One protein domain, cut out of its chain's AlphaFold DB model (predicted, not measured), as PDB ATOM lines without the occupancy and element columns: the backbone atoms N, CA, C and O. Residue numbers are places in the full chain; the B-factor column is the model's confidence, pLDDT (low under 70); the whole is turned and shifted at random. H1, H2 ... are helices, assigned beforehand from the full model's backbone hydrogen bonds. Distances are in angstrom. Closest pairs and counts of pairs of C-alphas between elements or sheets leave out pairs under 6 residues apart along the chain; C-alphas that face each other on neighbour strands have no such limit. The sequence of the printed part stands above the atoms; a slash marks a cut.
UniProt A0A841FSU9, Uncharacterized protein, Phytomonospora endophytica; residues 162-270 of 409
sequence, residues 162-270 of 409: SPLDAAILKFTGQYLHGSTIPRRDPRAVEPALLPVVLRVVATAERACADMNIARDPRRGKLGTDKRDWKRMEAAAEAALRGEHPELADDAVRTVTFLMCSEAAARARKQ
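AT A GLANCE: This is residues 162 to 270 of the 409 residues of an uncharacterized protein of Phytomonospora endophytica (UniProt A0A841FSU9). Helices H3 and H4 fold back on each other as a long helical hairpin, and H1 packs on the first part of H4, so that H4 runs between H1 and H3. H2 crosses one side of this group, from H1 past H4 to H3, and packs on each of the three. The printed part has 109 residues with four named helices, in the order H1, H2, H3, H4, and no named strand; its class is all helix. The whole is compact, with a radius of gyration of the C-alphas of 13.8 A, yet elongated in outline, spanning 43 by 26 by 20 A.

HOW THE PARTS SIT: H1, residues 163 to 171, touches H2, residues 194 to 207, which meets it with residues 194 to 197 alone. Their closest C-alphas, those of Ile 168 and Val 197, are 5.9 A apart, and their lines are only just about perpendicular, at 71 degrees. H2 also touches H3, residues 226 to 243, of which residues 235 to 243 alone take part. The closest C-alphas are those of Ala 204 and Ala 236, 4.6 A apart, and the two helices run opposite ways at a steep tilt of 53 degrees. H3 forms a hairpin with H4, residues 249 to 267: they run opposite ways at a steep tilt of 44 degrees. Their closest C-alphas, those of Glu 233 and Thr 256, are 5.2 A apart, and H4 touches H3 with residues 252 to 260 alone. H4 touches H1 with residues 250 to 255 alone, the same way at a shallow tilt of 24 degrees; the C-alphas of Asp 165 and Ala 251, the closest, are 5.3 A apart. H2 and H4 touch, the same way at a steep tilt of 61 degrees, with the C-alphas of Val 201 and Val 255 closest at 6.5 A. H1 and H3 are apart. The helix packing is mostly crossed, with one of the five touching pairs at a shallow tilt. In H1, H2, H3 and H4 every O i to N i+4 pair is within hydrogen-bond range.

IN THESE COORDINATES: H1 begins at C-alpha 163, (79.021, -26.957, 332.085), and is 12.1 A long from first to last C-alpha. H2 is 20.2 A long. H3 is 25.9 A long and begins at C-alpha 226, (98.945, -12.262, 311.045). H4, the longest helix with 19 residues, is 26.7 A long and ends at C-alpha 267, (105.716, -23.138, 312.641).

THE WHOLE: The two C-alphas farthest apart, those of Ala 192 and Arg 218, are 45.1 A apart. The links from H1 to H2, residues 172 to 193, and from H2 to H3, residues 208 to 225, are long; that from H3 to H4 is tight, with 5 residues. The printed part has no cut. Its mean pLDDT is 93.7, and residues 178 to 179 are under 70.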
ATOM      1  N   SER A 162      77.880 -22.464 330.443       94.12
ATOM      2  CA  SER A 162      77.347 -23.817 330.584       94.12
ATOM      3  C   SER A 162      78.423 -24.758 331.158       94.12
ATOM      4  O   SER A 162      79.622 -24.443 331.113       94.12
ATOM      5  N   PRO A 163      78.047 -25.951 331.662       95.75
ATOM      6  CA  PRO A 163      79.021 -26.957 332.085       95.75
ATOM      7  C   PRO A 163      80.033 -27.311 330.985       95.75
ATOM      8  O   PRO A 163      81.215 -27.509 331.272       95.75
ATOM      9  N   LEU A 164      79.590 -27.341 329.722       97.00
ATOM     10  CA  LEU A 164      80.457 -27.613 328.579       97.00
ATOM     11  C   LEU A 164      81.427 -26.455 328.314       97.00
ATOM     12  O   LEU A 164      82.623 -26.702 328.161       97.00
ATOM     13  N   ASP A 165      80.963 -25.202 328.330       96.19
ATOM     14  CA  ASP A 165      81.842 -24.038 328.143       96.19
ATOM     15  C   ASP A 165      82.924 -23.992 329.229       96.19
ATOM     16  O   ASP A 165      84.111 -23.831 328.943       96.19
ATOM     17  N   ALA A 166      82.532 -24.199 330.489       95.06
ATOM     18  CA  ALA A 166      83.461 -24.264 331.610       95.06
ATOM     19  C   ALA A 166      84.501 -25.381 331.422       95.06
ATOM     20  O   ALA A 166      85.690 -25.162 331.660       95.06
ATOM     21  N   ALA A 167      84.073 -26.563 330.964       96.81
ATOM     22  CA  ALA A 167      84.958 -27.680 330.659       96.81
ATOM     23  C   ALA A 167      85.935 -27.361 329.516       96.81
ATOM     24  O   ALA A 167      87.117 -27.676 329.636       96.81
ATOM     25  N   ILE A 168      85.486 -26.684 328.455       97.25
ATOM     26  CA  ILE A 168      86.346 -26.229 327.352       97.25
ATOM     27  C   ILE A 168      87.402 -25.246 327.867       97.25
ATOM     28  O   ILE A 168      88.590 -25.432 327.613       97.25
ATOM     29  N   LEU A 169      87.005 -24.238 328.646       95.12
ATOM     30  CA  LEU A 169      87.950 -23.273 329.213       95.12
ATOM     31  C   LEU A 169      88.951 -23.929 330.178       95.12
ATOM     32  O   LEU A 169      90.106 -23.506 330.244       95.12
ATOM     33  N   LYS A 170      88.538 -24.944 330.945       94.44
ATOM     34  CA  LYS A 170      89.454 -25.717 331.801       94.44
ATOM     35  C   LYS A 170      90.416 -26.551 330.958       94.44
ATOM     36  O   LYS A 170      91.617 -26.512 331.209       94.44
ATOM     37  N   PHE A 171      89.906 -27.223 329.924       96.25
ATOM     38  CA  PHE A 171      90.700 -28.020 328.990       96.25
ATOM     39  C   PHE A 171      91.793 -27.204 328.305       96.25
ATOM     40  O   PHE A 171      92.878 -27.728 328.088       96.25
ATOM     41  N   THR A 172      91.528 -25.943 327.961       94.94
ATOM     42  CA  THR A 172      92.499 -25.055 327.303       94.94
ATOM     43  C   THR A 172      93.368 -24.257 328.281       94.94
ATOM     44  O   THR A 172      94.201 -23.449 327.856       94.94
ATOM     45  N   GLY A 173      93.170 -24.429 329.593       91.69
ATOM     46  CA  GLY A 173      93.842 -23.652 330.637       91.69
ATOM     47  C   GLY A 173      93.411 -22.179 330.718       91.69
ATOM     48  O   GLY A 173      94.052 -21.400 331.419       91.69
ATOM     49  N   GLN A 174      92.336 -21.786 330.027       91.50
ATOM     50  CA  GLN A 174      91.829 -20.408 329.970       91.50
ATOM     51  C   GLN A 174      90.759 -20.092 331.030       91.50
ATOM     52  O   GLN A 174      90.279 -18.960 331.114       91.50
ATOM     53  N   TYR A 175      90.368 -21.065 331.863       89.62
ATOM     54  CA  TYR A 175      89.324 -20.865 332.875       89.62
ATOM     55  C   TYR A 175      89.696 -19.808 333.923       89.62
ATOM     56  O   TYR A 175      88.874 -18.956 334.251       89.62
ATOM     57  N   LEU A 176      90.926 -19.820 334.435       85.31
ATOM     58  CA  LEU A 176      91.368 -18.834 335.431       85.31
ATOM     59  C   LEU A 176      91.914 -17.562 334.769       85.31
ATOM     60  O   LEU A 176      91.605 -16.443 335.193       85.31
ATOM     61  N   HIS A 177      92.698 -17.741 333.703       76.94
ATOM     62  CA  HIS A 177      93.456 -16.681 333.046       76.94
ATOM     63  C   HIS A 177      93.267 -16.755 331.531       76.94
ATOM     64  O   HIS A 177      93.873 -17.590 330.874       76.94
ATOM     65  N   GLY A 178      92.480 -15.841 330.963       65.25
ATOM     66  CA  GLY A 178      92.287 -15.749 329.509       65.25
ATOM     67  C   GLY A 178      93.486 -15.179 328.731       65.25
ATOM     68  O   GLY A 178      93.339 -14.847 327.560       65.25
ATOM     69  N   SER A 179      94.626 -14.954 329.392       60.22
ATOM     70  CA  SER A 179      95.826 -14.316 328.830       60.22
ATOM     71  C   SER A 179      97.029 -15.255 328.715       60.22
ATOM     72  O   SER A 179      98.073 -14.852 328.200       60.22
ATOM     73  N   THR A 180      96.924 -16.490 329.207       77.25
ATOM     74  CA  THR A 180      97.983 -17.495 329.061       77.25
ATOM     75  C   THR A 180      97.888 -18.152 327.687       77.25
ATOM     76  O   THR A 180      96.820 -18.203 327.085       77.25
ATOM     77  N   ILE A 181      99.003 -18.674 327.169       85.75
ATOM     78  CA  ILE A 181      98.972 -19.453 325.923       85.75
ATOM     79  C   ILE A 181      98.154 -20.728 326.182       85.75
ATOM     80  O   ILE A 181      98.530 -21.487 327.085       85.75
ATOM     81  N   PRO A 182      97.078 -20.988 325.421       90.31
ATOM     82  CA  PRO A 182      96.222 -22.140 325.641       90.31
ATOM     83  C   PRO A 182      96.986 -23.440 325.404       90.31
ATOM     84  O   PRO A 182      97.818 -23.549 324.498       90.31
ATOM     85  N   ARG A 183      96.703 -24.434 326.242       91.81
ATOM     86  CA  ARG A 183      97.260 -25.789 326.154       91.81
ATOM     87  C   ARG A 183      96.198 -26.789 326.554       91.81
ATOM     88  O   ARG A 183      95.381 -26.487 327.413       91.81
ATOM     89  N   ARG A 184      96.258 -27.981 325.969       95.75
ATOM     90  CA  ARG A 184      95.373 -29.094 326.319       95.75
ATOM     91  C   ARG A 184      95.742 -29.650 327.698       95.75
ATOM     92  O   ARG A 184      96.866 -30.112 327.882       95.75
ATOM     93  N   ASP A 185      94.796 -29.663 328.628       95.25
ATOM     94  CA  ASP A 185      94.886 -30.379 329.903       95.25
ATOM     95  C   ASP A 185      93.625 -31.228 330.138       95.25
ATOM     96  O   ASP A 185      92.663 -30.778 330.766       95.25
ATOM     97  N   PRO A 186      93.612 -32.486 329.654       95.12
ATOM     98  CA  PRO A 186      92.488 -33.398 329.859       95.12
ATOM     99  C   PRO A 186      92.158 -33.652 331.336       95.12
ATOM    100  O   PRO A 186      91.023 -33.988 331.655       95.12
ATOM    101  N   ARG A 187      93.132 -33.490 332.246       94.75
ATOM    102  CA  ARG A 187      92.962 -33.758 333.686       94.75
ATOM    103  C   ARG A 187      92.204 -32.641 334.403       94.75
ATOM    104  O   ARG A 187      91.733 -32.853 335.514       94.75
ATOM    105  N   ALA A 188      92.096 -31.466 333.783       92.00
ATOM    106  CA  ALA A 188      91.346 -30.332 334.312       92.00
ATOM    107  C   ALA A 188      89.830 -30.444 334.056       92.00
ATOM    108  O   ALA A 188      89.063 -29.585 334.496       92.00
ATOM    109  N   VAL A 189      89.395 -31.480 333.335       95.38
ATOM    110  CA  VAL A 189      88.007 -31.692 332.918       95.38
ATOM    111  C   VAL A 189      87.423 -32.901 333.634       95.38
ATOM    112  O   VAL A 189      88.093 -33.915 333.823       95.38
ATOM    113  N   GLU A 190      86.148 -32.813 334.004       95.06
ATOM    114  CA  GLU A 190      85.417 -33.960 334.534       95.06
ATOM    115  C   GLU A 190      85.371 -35.102 333.501       95.06
ATOM    116  O   GLU A 190      85.049 -34.852 332.334       95.06
ATOM    117  N   PRO A 191      85.624 -36.365 333.899       96.31
ATOM    118  CA  PRO A 191      85.704 -37.485 332.958       96.31
ATOM    119  C   PRO A 191      84.475 -37.646 332.053       96.31
ATOM    120  O   PRO A 191      84.614 -38.035 330.896       96.31
ATOM    121  N   ALA A 192      83.280 -37.309 332.550       96.75
ATOM    122  CA  ALA A 192      82.034 -37.386 331.787       96.75
ATOM    123  C   ALA A 192      81.936 -36.337 330.660       96.75
ATOM    124  O   ALA A 192      81.316 -36.600 329.631       96.75
ATOM    125  N   LEU A 193      82.561 -35.166 330.827       97.56
ATOM    126  CA  LEU A 193      82.526 -34.071 329.850       97.56
ATOM    127  C   LEU A 193      83.676 -34.143 328.841       97.56
ATOM    128  O   LEU A 193      83.548 -33.622 327.732       97.56
ATOM    129  N   LEU A 194      84.780 -34.815 329.180       98.06
ATOM    130  CA  LEU A 194      85.966 -34.885 328.327       98.06
ATOM    131  C   LEU A 194      85.673 -35.387 326.895       98.06
ATOM    132  O   LEU A 194      86.128 -34.735 325.955       98.06
ATOM    133  N   PRO A 195      84.882 -36.458 326.660       98.38
ATOM    134  CA  PRO A 195      84.557 -36.887 325.298       98.38
ATOM    135  C   PRO A 195      83.800 -35.829 324.489       98.38
ATOM    136  O   PRO A 195      83.959 -35.761 323.272       98.38
ATOM    137  N   VAL A 196      82.972 -35.009 325.146       98.12
ATOM    138  CA  VAL A 196      82.233 -33.915 324.500       98.12
ATOM    139  C   VAL A 196      83.197 -32.793 324.117       98.12
ATOM    140  O   VAL A 196      83.208 -32.370 322.964       98.12
ATOM    141  N   VAL A 197      84.076 -32.387 325.040       98.38
ATOM    142  CA  VAL A 197      85.120 -31.379 324.787       98.38
ATOM    143  C   VAL A 197      86.022 -31.793 323.624       98.38
ATOM    144  O   VAL A 197      86.291 -30.988 322.734       98.38
ATOM    145  N   LEU A 198      86.455 -33.056 323.582       98.38
ATOM    146  CA  LEU A 198      87.294 -33.560 322.493       98.38
ATOM    147  C   LEU A 198      86.580 -33.519 321.135       98.38
ATOM    148  O   LEU A 198      87.236 -33.249 320.134       98.38
ATOM    149  N   ARG A 199      85.255 -33.720 321.074       98.38
ATOM    150  CA  ARG A 199      84.489 -33.555 319.822       98.38
ATOM    151  C   ARG A 199      84.437 -32.100 319.356       98.38
ATOM    152  O   ARG A 199      84.585 -31.852 318.159       98.38
ATOM    153  N   VAL A 200      84.273 -31.153 320.280       98.56
ATOM    154  CA  VAL A 200      84.320 -29.714 319.968       98.56
ATOM    155  C   VAL A 200      85.693 -29.344 319.404       98.56
ATOM    156  O   VAL A 200      85.785 -28.763 318.326       98.56
ATOM    157  N   VAL A 201      86.774 -29.758 320.070       98.38
ATOM    158  CA  VAL A 201      88.145 -29.510 319.589       98.38
ATOM    159  C   VAL A 201      88.380 -30.169 318.230       98.38
ATOM    160  O   VAL A 201      88.870 -29.505 317.321       98.38
ATOM    161  N   ALA A 202      87.950 -31.420 318.046       98.44
ATOM    162  CA  ALA A 202      88.077 -32.134 316.776       98.44
ATOM    163  C   ALA A 202      87.354 -31.437 315.613       98.44
ATOM    164  O   ALA A 202      87.764 -31.566 314.464       98.44
ATOM    165  N   THR A 203      86.286 -30.689 315.892       98.69
ATOM    166  CA  THR A 203      85.580 -29.889 314.880       98.69
ATOM    167  C   THR A 203      86.478 -28.777 314.343       98.69
ATOM    168  O   THR A 203      86.665 -28.657 313.132       98.69
ATOM    169  N   ALA A 204      87.107 -28.019 315.243       98.31
ATOM    170  CA  ALA A 204      88.063 -26.982 314.870       98.31
ATOM    171  C   ALA A 204      89.329 -27.568 314.218       98.31
ATOM    172  O   ALA A 204      89.844 -27.000 313.259       98.31
ATOM    173  N   GLU A 205      89.807 -28.725 314.687       98.25
ATOM    174  CA  GLU A 205      90.946 -29.425 314.079       98.25
ATOM    175  C   GLU A 205      90.666 -29.816 312.628       98.25
ATOM    176  O   GLU A 205      91.499 -29.553 311.765       98.25
ATOM    177  N   ARG A 206      89.494 -30.404 312.343       98.31
ATOM    178  CA  ARG A 206      89.098 -30.770 310.974       98.31
ATOM    179  C   ARG A 206      89.039 -29.548 310.062       98.31
ATOM    180  O   ARG A 206      89.528 -29.615 308.941       98.31
ATOM    181  N   ALA A 207      88.486 -28.437 310.547       98.00
ATOM    182  CA  ALA A 207      88.399 -27.195 309.780       98.00
ATOM    183  C   ALA A 207      89.778 -26.587 309.462       98.00
ATOM    184  O   ALA A 207      89.939 -25.915 308.446       98.00
ATOM    185  N   CYS A 208      90.773 -26.842 310.314       97.44
ATOM    186  CA  CYS A 208      92.118 -26.281 310.205       97.44
ATOM    187  C   CYS A 208      93.175 -27.274 309.693       97.44
ATOM    188  O   CYS A 208      94.355 -26.924 309.691       97.44
ATOM    189  N   ALA A 209      92.797 -28.493 309.293       94.81
ATOM    190  CA  ALA A 209      93.735 -29.595 309.052       94.81
ATOM    191  C   ALA A 209      94.825 -29.264 308.015       94.81
ATOM    192  O   ALA A 209      96.002 -29.529 308.257       94.81
ATOM    193  N   ASP A 210      94.445 -28.610 306.915       92.25
ATOM    194  CA  ASP A 210      95.354 -28.240 305.819       92.25
ATOM    195  C   ASP A 210      95.886 -26.802 305.935       92.25
ATOM    196  O   ASP A 210      96.553 -26.278 305.039       92.25
ATOM    197  N   MET A 211      95.585 -26.125 307.045       94.75
ATOM    198  CA  MET A 211      95.983 -24.744 307.269       94.75
ATOM    199  C   MET A 211      97.303 -24.671 308.032       94.75
ATOM    200  O   MET A 211      97.528 -25.365 309.022       94.75
ATOM    201  N   ASN A 212      98.154 -23.736 307.621       91.38
ATOM    202  CA  ASN A 212      99.408 -23.434 308.298       91.38
ATOM    203  C   ASN A 212      99.492 -21.949 308.640       91.38
ATOM    204  O   ASN A 212      98.863 -21.110 307.995       91.38
ATOM    205  N   ILE A 213     100.286 -21.649 309.668       92.06
ATOM    206  CA  ILE A 213     100.684 -20.287 310.017       92.06
ATOM    207  C   ILE A 213     102.163 -20.154 309.692       92.06
ATOM    208  O   ILE A 213     102.988 -20.785 310.349       92.06
ATOM    209  N   ALA A 214     102.514 -19.352 308.693       89.88
ATOM    210  CA  ALA A 214     103.907 -19.120 308.348       89.88
ATOM    211  C   ALA A 214     104.623 -18.315 309.444       89.88
ATOM    212  O   ALA A 214     104.029 -17.496 310.156       89.88
ATOM    213  N   ARG A 215     105.941 -18.506 309.564       91.88
ATOM    214  CA  ARG A 215     106.785 -17.588 310.339       91.88
ATOM    215  C   ARG A 215     106.861 -16.246 309.619       91.88
ATOM    216  O   ARG A 215     106.979 -16.219 308.395       91.88
ATOM    217  N   ASP A 216     106.845 -15.158 310.379       91.69
ATOM    218  CA  ASP A 216     107.050 -13.805 309.857       91.69
ATOM    219  C   ASP A 216     108.296 -13.190 310.518       91.69
ATOM    220  O   ASP A 216     108.203 -12.698 311.649       91.69
ATOM    221  N   PRO A 217     109.467 -13.233 309.850       91.25
ATOM    222  CA  PRO A 217     110.721 -12.731 310.409       91.25
ATOM    223  C   PRO A 217     110.678 -11.217 310.658       91.25
ATOM    224  O   PRO A 217     111.329 -10.729 311.576       91.25
ATOM    225  N   ARG A 218     109.823 -10.467 309.953       90.25
ATOM    226  CA  ARG A 218     109.639  -9.019 310.165       90.25
ATOM    227  C   ARG A 218     109.067  -8.698 311.547       90.25
ATOM    228  O   ARG A 218     109.145  -7.572 312.018       90.25
ATOM    229  N   ARG A 219     108.469  -9.692 312.214       88.25
ATOM    230  CA  ARG A 219     107.884  -9.577 313.561       88.25
ATOM    231  C   ARG A 219     108.772 -10.206 314.640       88.25
ATOM    232  O   ARG A 219     108.311 -10.428 315.760       88.25
ATOM    233  N   GLY A 220     110.026 -10.506 314.308       89.06
ATOM    234  CA  GLY A 220     111.028 -11.057 315.214       89.06
ATOM    235  C   GLY A 220     111.108 -12.589 315.230       89.06
ATOM    236  O   GLY A 220     110.355 -13.289 314.553       89.06
ATOM    237  N   LYS A 221     112.008 -13.133 316.066       87.25
ATOM    238  CA  LYS A 221     112.335 -14.577 316.142       87.25
ATOM    239  C   LYS A 221     111.115 -15.498 316.312       87.25
ATOM    240  O   LYS A 221     111.098 -16.602 315.766       87.25
ATOM    241  N   LEU A 222     110.099 -15.057 317.058       87.88
ATOM    242  CA  LEU A 222     108.867 -15.816 317.339       87.88
ATOM    243  C   LEU A 222     107.649 -15.330 316.533       87.88
ATOM    244  O   LEU A 222     106.526 -15.780 316.790       87.88
ATOM    245  N   GLY A 223     107.881 -14.409 315.594       89.00
ATOM    246  CA  GLY A 223     106.880 -13.787 314.746       89.00
ATOM    247  C   GLY A 223     106.183 -14.788 313.832       89.00
ATOM    248  O   GLY A 223     106.793 -15.718 313.305       89.00
ATOM    249  N   THR A 224     104.882 -14.592 313.651       91.44
ATOM    250  CA  THR A 224     104.033 -15.398 312.766       91.44
ATOM    251  C   THR A 224     103.188 -14.489 311.890       91.44
ATOM    252  O   THR A 224     102.930 -13.337 312.256       91.44
ATOM    253  N   ASP A 225     102.784 -15.000 310.733       90.12
ATOM    254  CA  ASP A 225     101.973 -14.250 309.789       90.12
ATOM    255  C   ASP A 225     100.571 -13.991 310.365       90.12
ATOM    256  O   ASP A 225      99.821 -14.897 310.741       90.12
ATOM    257  N   LYS A 226     100.214 -12.705 310.454       89.69
ATOM    258  CA  LYS A 226      98.945 -12.262 311.045       89.69
ATOM    259  C   LYS A 226      97.744 -12.588 310.152       89.69
ATOM    260  O   LYS A 226      96.640 -12.734 310.672       89.69
ATOM    261  N   ARG A 227      97.919 -12.643 308.828       90.25
ATOM    262  CA  ARG A 227      96.844 -13.014 307.898       90.25
ATOM    263  C   ARG A 227      96.558 -14.502 308.029       90.25
ATOM    264  O   ARG A 227      95.394 -14.850 308.184       90.25
ATOM    265  N   ASP A 228      97.588 -15.345 308.059       92.75
ATOM    266  CA  ASP A 228      97.430 -16.786 308.285       92.75
ATOM    267  C   ASP A 228      96.721 -17.069 309.611       92.75
ATOM    268  O   ASP A 228      95.758 -17.836 309.646       92.75
ATOM    269  N   TRP A 229      97.141 -16.381 310.680       94.62
ATOM    270  CA  TRP A 229      96.484 -16.458 311.984       94.62
ATOM    271  C   TRP A 229      94.988 -16.148 311.889       94.62
ATOM    272  O   TRP A 229      94.163 -16.936 312.339       94.62
ATOM    273  N   LYS A 230      94.630 -15.017 311.268       95.75
ATOM    274  CA  LYS A 230      93.230 -14.602 311.106       95.75
ATOM    275  C   LYS A 230      92.419 -15.573 310.251       95.75
ATOM    276  O   LYS A 230      91.255 -15.800 310.557       95.75
ATOM    277  N   ARG A 231      93.004 -16.131 309.185       96.38
ATOM    278  CA  ARG A 231      92.317 -17.134 308.355       96.38
ATOM    279  C   ARG A 231      91.998 -18.381 309.173       96.38
ATOM    280  O   ARG A 231      90.877 -18.867 309.100       96.38
ATOM    281  N   MET A 232      92.968 -18.883 309.940       97.94
ATOM    282  CA  MET A 232      92.785 -20.070 310.781       97.94
ATOM    283  C   MET A 232      91.763 -19.823 311.894       97.94
ATOM    284  O   MET A 232      90.893 -20.658 312.122       97.94
ATOM    285  N   GLU A 233      91.823 -18.658 312.542       97.69
ATOM    286  CA  GLU A 233      90.846 -18.239 313.549       97.69
ATOM    287  C   GLU A 233      89.425 -18.212 312.970       97.69
ATOM    288  O   GLU A 233      88.529 -18.828 313.541       97.69
ATOM    289  N   ALA A 234      89.240 -17.594 311.798       98.19
ATOM    290  CA  ALA A 234      87.945 -17.516 311.127       98.19
ATOM    291  C   ALA A 234      87.414 -18.891 310.682       98.19
ATOM    292  O   ALA A 234      86.220 -19.153 310.815       98.19
ATOM    293  N   ALA A 235      88.279 -19.778 310.177       98.50
ATOM    294  CA  ALA A 235      87.889 -21.128 309.768       98.50
ATOM    295  C   ALA A 235      87.428 -21.977 310.965       98.50
ATOM    296  O   ALA A 235      86.363 -22.595 310.915       98.50
ATOM    297  N   ALA A 236      88.195 -21.959 312.060       98.31
ATOM    298  CA  ALA A 236      87.828 -22.643 313.294       98.31
ATOM    299  C   ALA A 236      86.542 -22.063 313.903       98.31
ATOM    300  O   ALA A 236      85.666 -22.822 314.310       98.31
ATOM    301  N   GLU A 237      86.406 -20.734 313.946       98.44
ATOM    302  CA  GLU A 237      85.206 -20.074 314.464       98.44
ATOM    303  C   GLU A 237      83.965 -20.460 313.657       98.44
ATOM    304  O   GLU A 237      82.978 -20.900 314.240       98.44
ATOM    305  N   ALA A 238      84.022 -20.361 312.326       98.38
ATOM    306  CA  ALA A 238      82.898 -20.699 311.459       98.38
ATOM    307  C   ALA A 238      82.445 -22.158 311.642       98.38
ATOM    308  O   ALA A 238      81.246 -22.418 311.752       98.38
ATOM    309  N   ALA A 239      83.386 -23.102 311.737       98.50
ATOM    310  CA  ALA A 239      83.070 -24.511 311.964       98.50
ATOM    311  C   ALA A 239      82.436 -24.754 313.343       98.50
ATOM    312  O   ALA A 239      81.436 -25.464 313.451       98.50
ATOM    313  N   LEU A 240      82.974 -24.128 314.395       98.50
ATOM    314  CA  LEU A 240      82.434 -24.246 315.750       98.50
ATOM    315  C   LEU A 240      81.030 -23.653 315.856       98.50
ATOM    316  O   LEU A 240      80.155 -24.290 316.427       98.50
ATOM    317  N   ARG A 241      80.789 -22.471 315.276       98.12
ATOM    318  CA  ARG A 241      79.456 -21.850 315.263       98.12
ATOM    319  C   ARG A 241      78.448 -22.636 314.426       98.12
ATOM    320  O   ARG A 241      77.260 -22.572 314.715       98.12
ATOM    321  N   GLY A 242      78.914 -23.355 313.403       97.88
ATOM    322  CA  GLY A 242      78.076 -24.216 312.574       97.88
ATOM    323  C   GLY A 242      77.650 -25.512 313.271       97.88
ATOM    324  O   GLY A 242      76.475 -25.863 313.221       97.88
ATOM    325  N   GLU A 243      78.583 -26.222 313.915       98.06
ATOM    326  CA  GLU A 243      78.304 -27.527 314.547       98.06
ATOM    327  C   GLU A 243      77.885 -27.434 316.028       98.06
ATOM    328  O   GLU A 243      77.188 -28.327 316.503       98.06
ATOM    329  N   HIS A 244      78.287 -26.379 316.746       97.06
ATOM    330  CA  HIS A 244      78.027 -26.177 318.183       97.06
ATOM    331  C   HIS A 244      77.542 -24.733 318.456       97.06
ATOM    332  O   HIS A 244      78.228 -23.956 319.135       97.06
ATOM    333  N   PRO A 245      76.391 -24.313 317.887       95.88
ATOM    334  CA  PRO A 245      75.882 -22.941 317.993       95.88
ATOM    335  C   PRO A 245      75.556 -22.501 319.429       95.88
ATOM    336  O   PRO A 245      75.448 -21.306 319.696       95.88
ATOM    337  N   GLU A 246      75.392 -23.445 320.353       94.50
ATOM    338  CA  GLU A 246      75.114 -23.210 321.767       94.50
ATOM    339  C   GLU A 246      76.334 -22.763 322.584       94.50
ATOM    340  O   GLU A 246      76.163 -22.299 323.713       94.50
ATOM    341  N   LEU A 247      77.551 -22.904 322.047       96.31
ATOM    342  CA  LEU A 247      78.769 -22.528 322.760       96.31
ATOM    343  C   LEU A 247      78.858 -21.017 322.972       96.31
ATOM    344  O   LEU A 247      78.665 -20.215 322.051       96.31
ATOM    345  N   ALA A 248      79.258 -20.632 324.181       93.50
ATOM    346  CA  ALA A 248      79.519 -19.240 324.509       93.50
ATOM    347  C   ALA A 248      80.735 -18.695 323.732       93.50
ATOM    348  O   ALA A 248      81.691 -19.418 323.434       93.50
ATOM    349  N   ASP A 249      80.761 -17.382 323.490       92.69
ATOM    350  CA  ASP A 249      81.858 -16.705 322.777       92.69
ATOM    351  C   ASP A 249      83.235 -16.965 323.404       92.69
ATOM    352  O   ASP A 249      84.227 -17.142 322.699       92.69
ATOM    353  N   ASP A 250      83.301 -17.026 324.737       91.00
ATOM    354  CA  ASP A 250      84.537 -17.325 325.462       91.00
ATOM    355  C   ASP A 250      85.041 -18.756 325.169       91.00
ATOM    356  O   ASP A 250      86.256 -18.956 325.076       91.00
ATOM    357  N   ALA A 251      84.136 -19.731 324.994       94.94
ATOM    358  CA  ALA A 251      84.474 -21.117 324.662       94.94
ATOM    359  C   ALA A 251      84.977 -21.234 323.218       94.94
ATOM    360  O   ALA A 251      86.043 -21.803 322.977       94.94
ATOM    361  N   VAL A 252      84.269 -20.614 322.270       96.88
ATOM    362  CA  VAL A 252      84.690 -20.567 320.863       96.88
ATOM    363  C   VAL A 252      86.059 -19.900 320.739       96.88
ATOM    364  O   VAL A 252      86.993 -20.509 320.217       96.88
ATOM    365  N   ARG A 253      86.231 -18.707 321.326       94.88
ATOM    366  CA  ARG A 253      87.493 -17.954 321.283       94.88
ATOM    367  C   ARG A 253      88.671 -18.738 321.857       94.88
ATOM    368  O   ARG A 253      89.790 -18.622 321.362       94.88
ATOM    369  N   THR A 254      88.472 -19.530 322.915       95.50
ATOM    370  CA  THR A 254      89.591 -20.309 323.455       95.50
ATOM    371  C   THR A 254      89.977 -21.494 322.575       95.50
ATOM    372  O   THR A 254      91.159 -21.845 322.562       95.50
ATOM    373  N   VAL A 255      89.033 -22.121 321.871       97.62
ATOM    374  CA  VAL A 255      89.344 -23.230 320.959       97.62
ATOM    375  C   VAL A 255      90.021 -22.697 319.699       97.62
ATOM    376  O   VAL A 255      91.035 -23.256 319.284       97.62
ATOM    377  N   THR A 256      89.551 -21.579 319.139       97.38
ATOM    378  CA  THR A 256      90.215 -20.932 317.993       97.38
ATOM    379  C   THR A 256      91.637 -20.504 318.358       97.38
ATOM    380  O   THR A 256      92.586 -20.811 317.634       97.38
ATOM    381  N   PHE A 257      91.826 -19.901 319.539       96.00
ATOM    382  CA  PHE A 257      93.155 -19.527 320.022       96.00
ATOM    383  C   PHE A 257      94.061 -20.747 320.257       96.00
ATOM    384  O   PHE A 257      95.263 -20.670 319.987       96.00
ATOM    385  N   LEU A 258      93.516 -21.882 320.713       97.00
ATOM    386  CA  LEU A 258      94.267 -23.136 320.819       97.00
ATOM    387  C   LEU A 258      94.783 -23.586 319.445       97.00
ATOM    388  O   LEU A 258      95.980 -23.842 319.319       97.00
ATOM    389  N   MET A 259      93.925 -23.616 318.417       97.50
ATOM    390  CA  MET A 259      94.316 -24.030 317.060       97.50
ATOM    391  C   MET A 259      95.451 -23.162 316.511       97.50
ATOM    392  O   MET A 259      96.493 -23.682 316.100       97.50
ATOM    393  N   CYS A 260      95.301 -21.837 316.594       96.44
ATOM    394  CA  CYS A 260      96.322 -20.903 316.132       96.44
ATOM    395  C   CYS A 260      97.620 -21.016 316.942       96.44
ATOM    396  O   CYS A 260      98.713 -20.989 316.377       96.44
ATOM    397  N   SER A 261      97.529 -21.191 318.264       94.62
ATOM    398  CA  SER A 261      98.706 -21.339 319.129       94.62
ATOM    399  C   SER A 261      99.491 -22.610 318.823       94.62
ATOM    400  O   SER A 261     100.721 -22.576 318.780       94.62
ATOM    401  N   GLU A 262      98.805 -23.727 318.583       95.38
ATOM    402  CA  GLU A 262      99.441 -24.992 318.219       95.38
ATOM    403  C   GLU A 262     100.064 -24.926 316.821       95.38
ATOM    404  O   GLU A 262     101.200 -25.374 316.638       95.38
ATOM    405  N   ALA A 263      99.382 -24.312 315.851       95.44
ATOM    406  CA  ALA A 263      99.934 -24.074 314.520       95.44
ATOM    407  C   ALA A 263     101.169 -23.166 314.563       95.44
ATOM    408  O   ALA A 263     102.210 -23.513 314.005       95.44
ATOM    409  N   ALA A 264     101.115 -22.060 315.308       93.31
ATOM    410  CA  ALA A 264     102.260 -21.182 315.523       93.31
ATOM    411  C   ALA A 264     103.416 -21.899 316.242       93.31
ATOM    412  O   ALA A 264     104.584 -21.684 315.917       93.31
ATOM    413  N   ALA A 265     103.123 -22.776 317.208       92.50
ATOM    414  CA  ALA A 265     104.139 -23.580 317.880       92.50
ATOM    415  C   ALA A 265     104.815 -24.580 316.929       92.50
ATOM    416  O   ALA A 265     106.030 -24.766 317.028       92.50
ATOM    417  N   ARG A 266     104.068 -25.195 315.999       91.94
ATOM    418  CA  ARG A 266     104.637 -26.028 314.925       91.94
ATOM    419  C   ARG A 266     105.505 -25.194 313.985       91.94
ATOM    420  O   ARG A 266     106.652 -25.561 313.751       91.94
ATOM    421  N   ALA A 267     105.006 -24.042 313.541       90.38
ATOM    422  CA  ALA A 267     105.716 -23.138 312.641       90.38
ATOM    423  C   ALA A 267     107.064 -22.684 313.204       90.38
ATOM    424  O   ALA A 267     108.063 -22.678 312.500       90.38
ATOM    425  N   ARG A 268     107.137 -22.371 314.503       88.62
ATOM    426  CA  ARG A 268     108.383 -21.957 315.174       88.62
ATOM    427  C   ARG A 268     109.489 -23.018 315.163       88.62
ATOM    428  O   ARG A 268     110.639 -22.665 315.403       88.62
ATOM    429  N   LYS A 269     109.153 -24.289 314.927       88.12
ATOM    430  CA  LYS A 269     110.124 -25.386 314.788       88.12
ATOM    431  C   LYS A 269     110.605 -25.570 313.348       88.12
ATOM    432  O   LYS A 269     111.523 -26.351 313.126       88.12
ATOM    433  N   GLN A 270     109.976 -24.895 312.390       87.06
ATOM    434  CA  GLN A 270     110.349 -24.945 310.983       87.06
ATOM    435  C   GLN A 270     111.326 -23.804 310.635       87.06
ATOM    436  O   GLN A 270     111.350 -22.773 311.328       87.06
TER     437      GLN A 270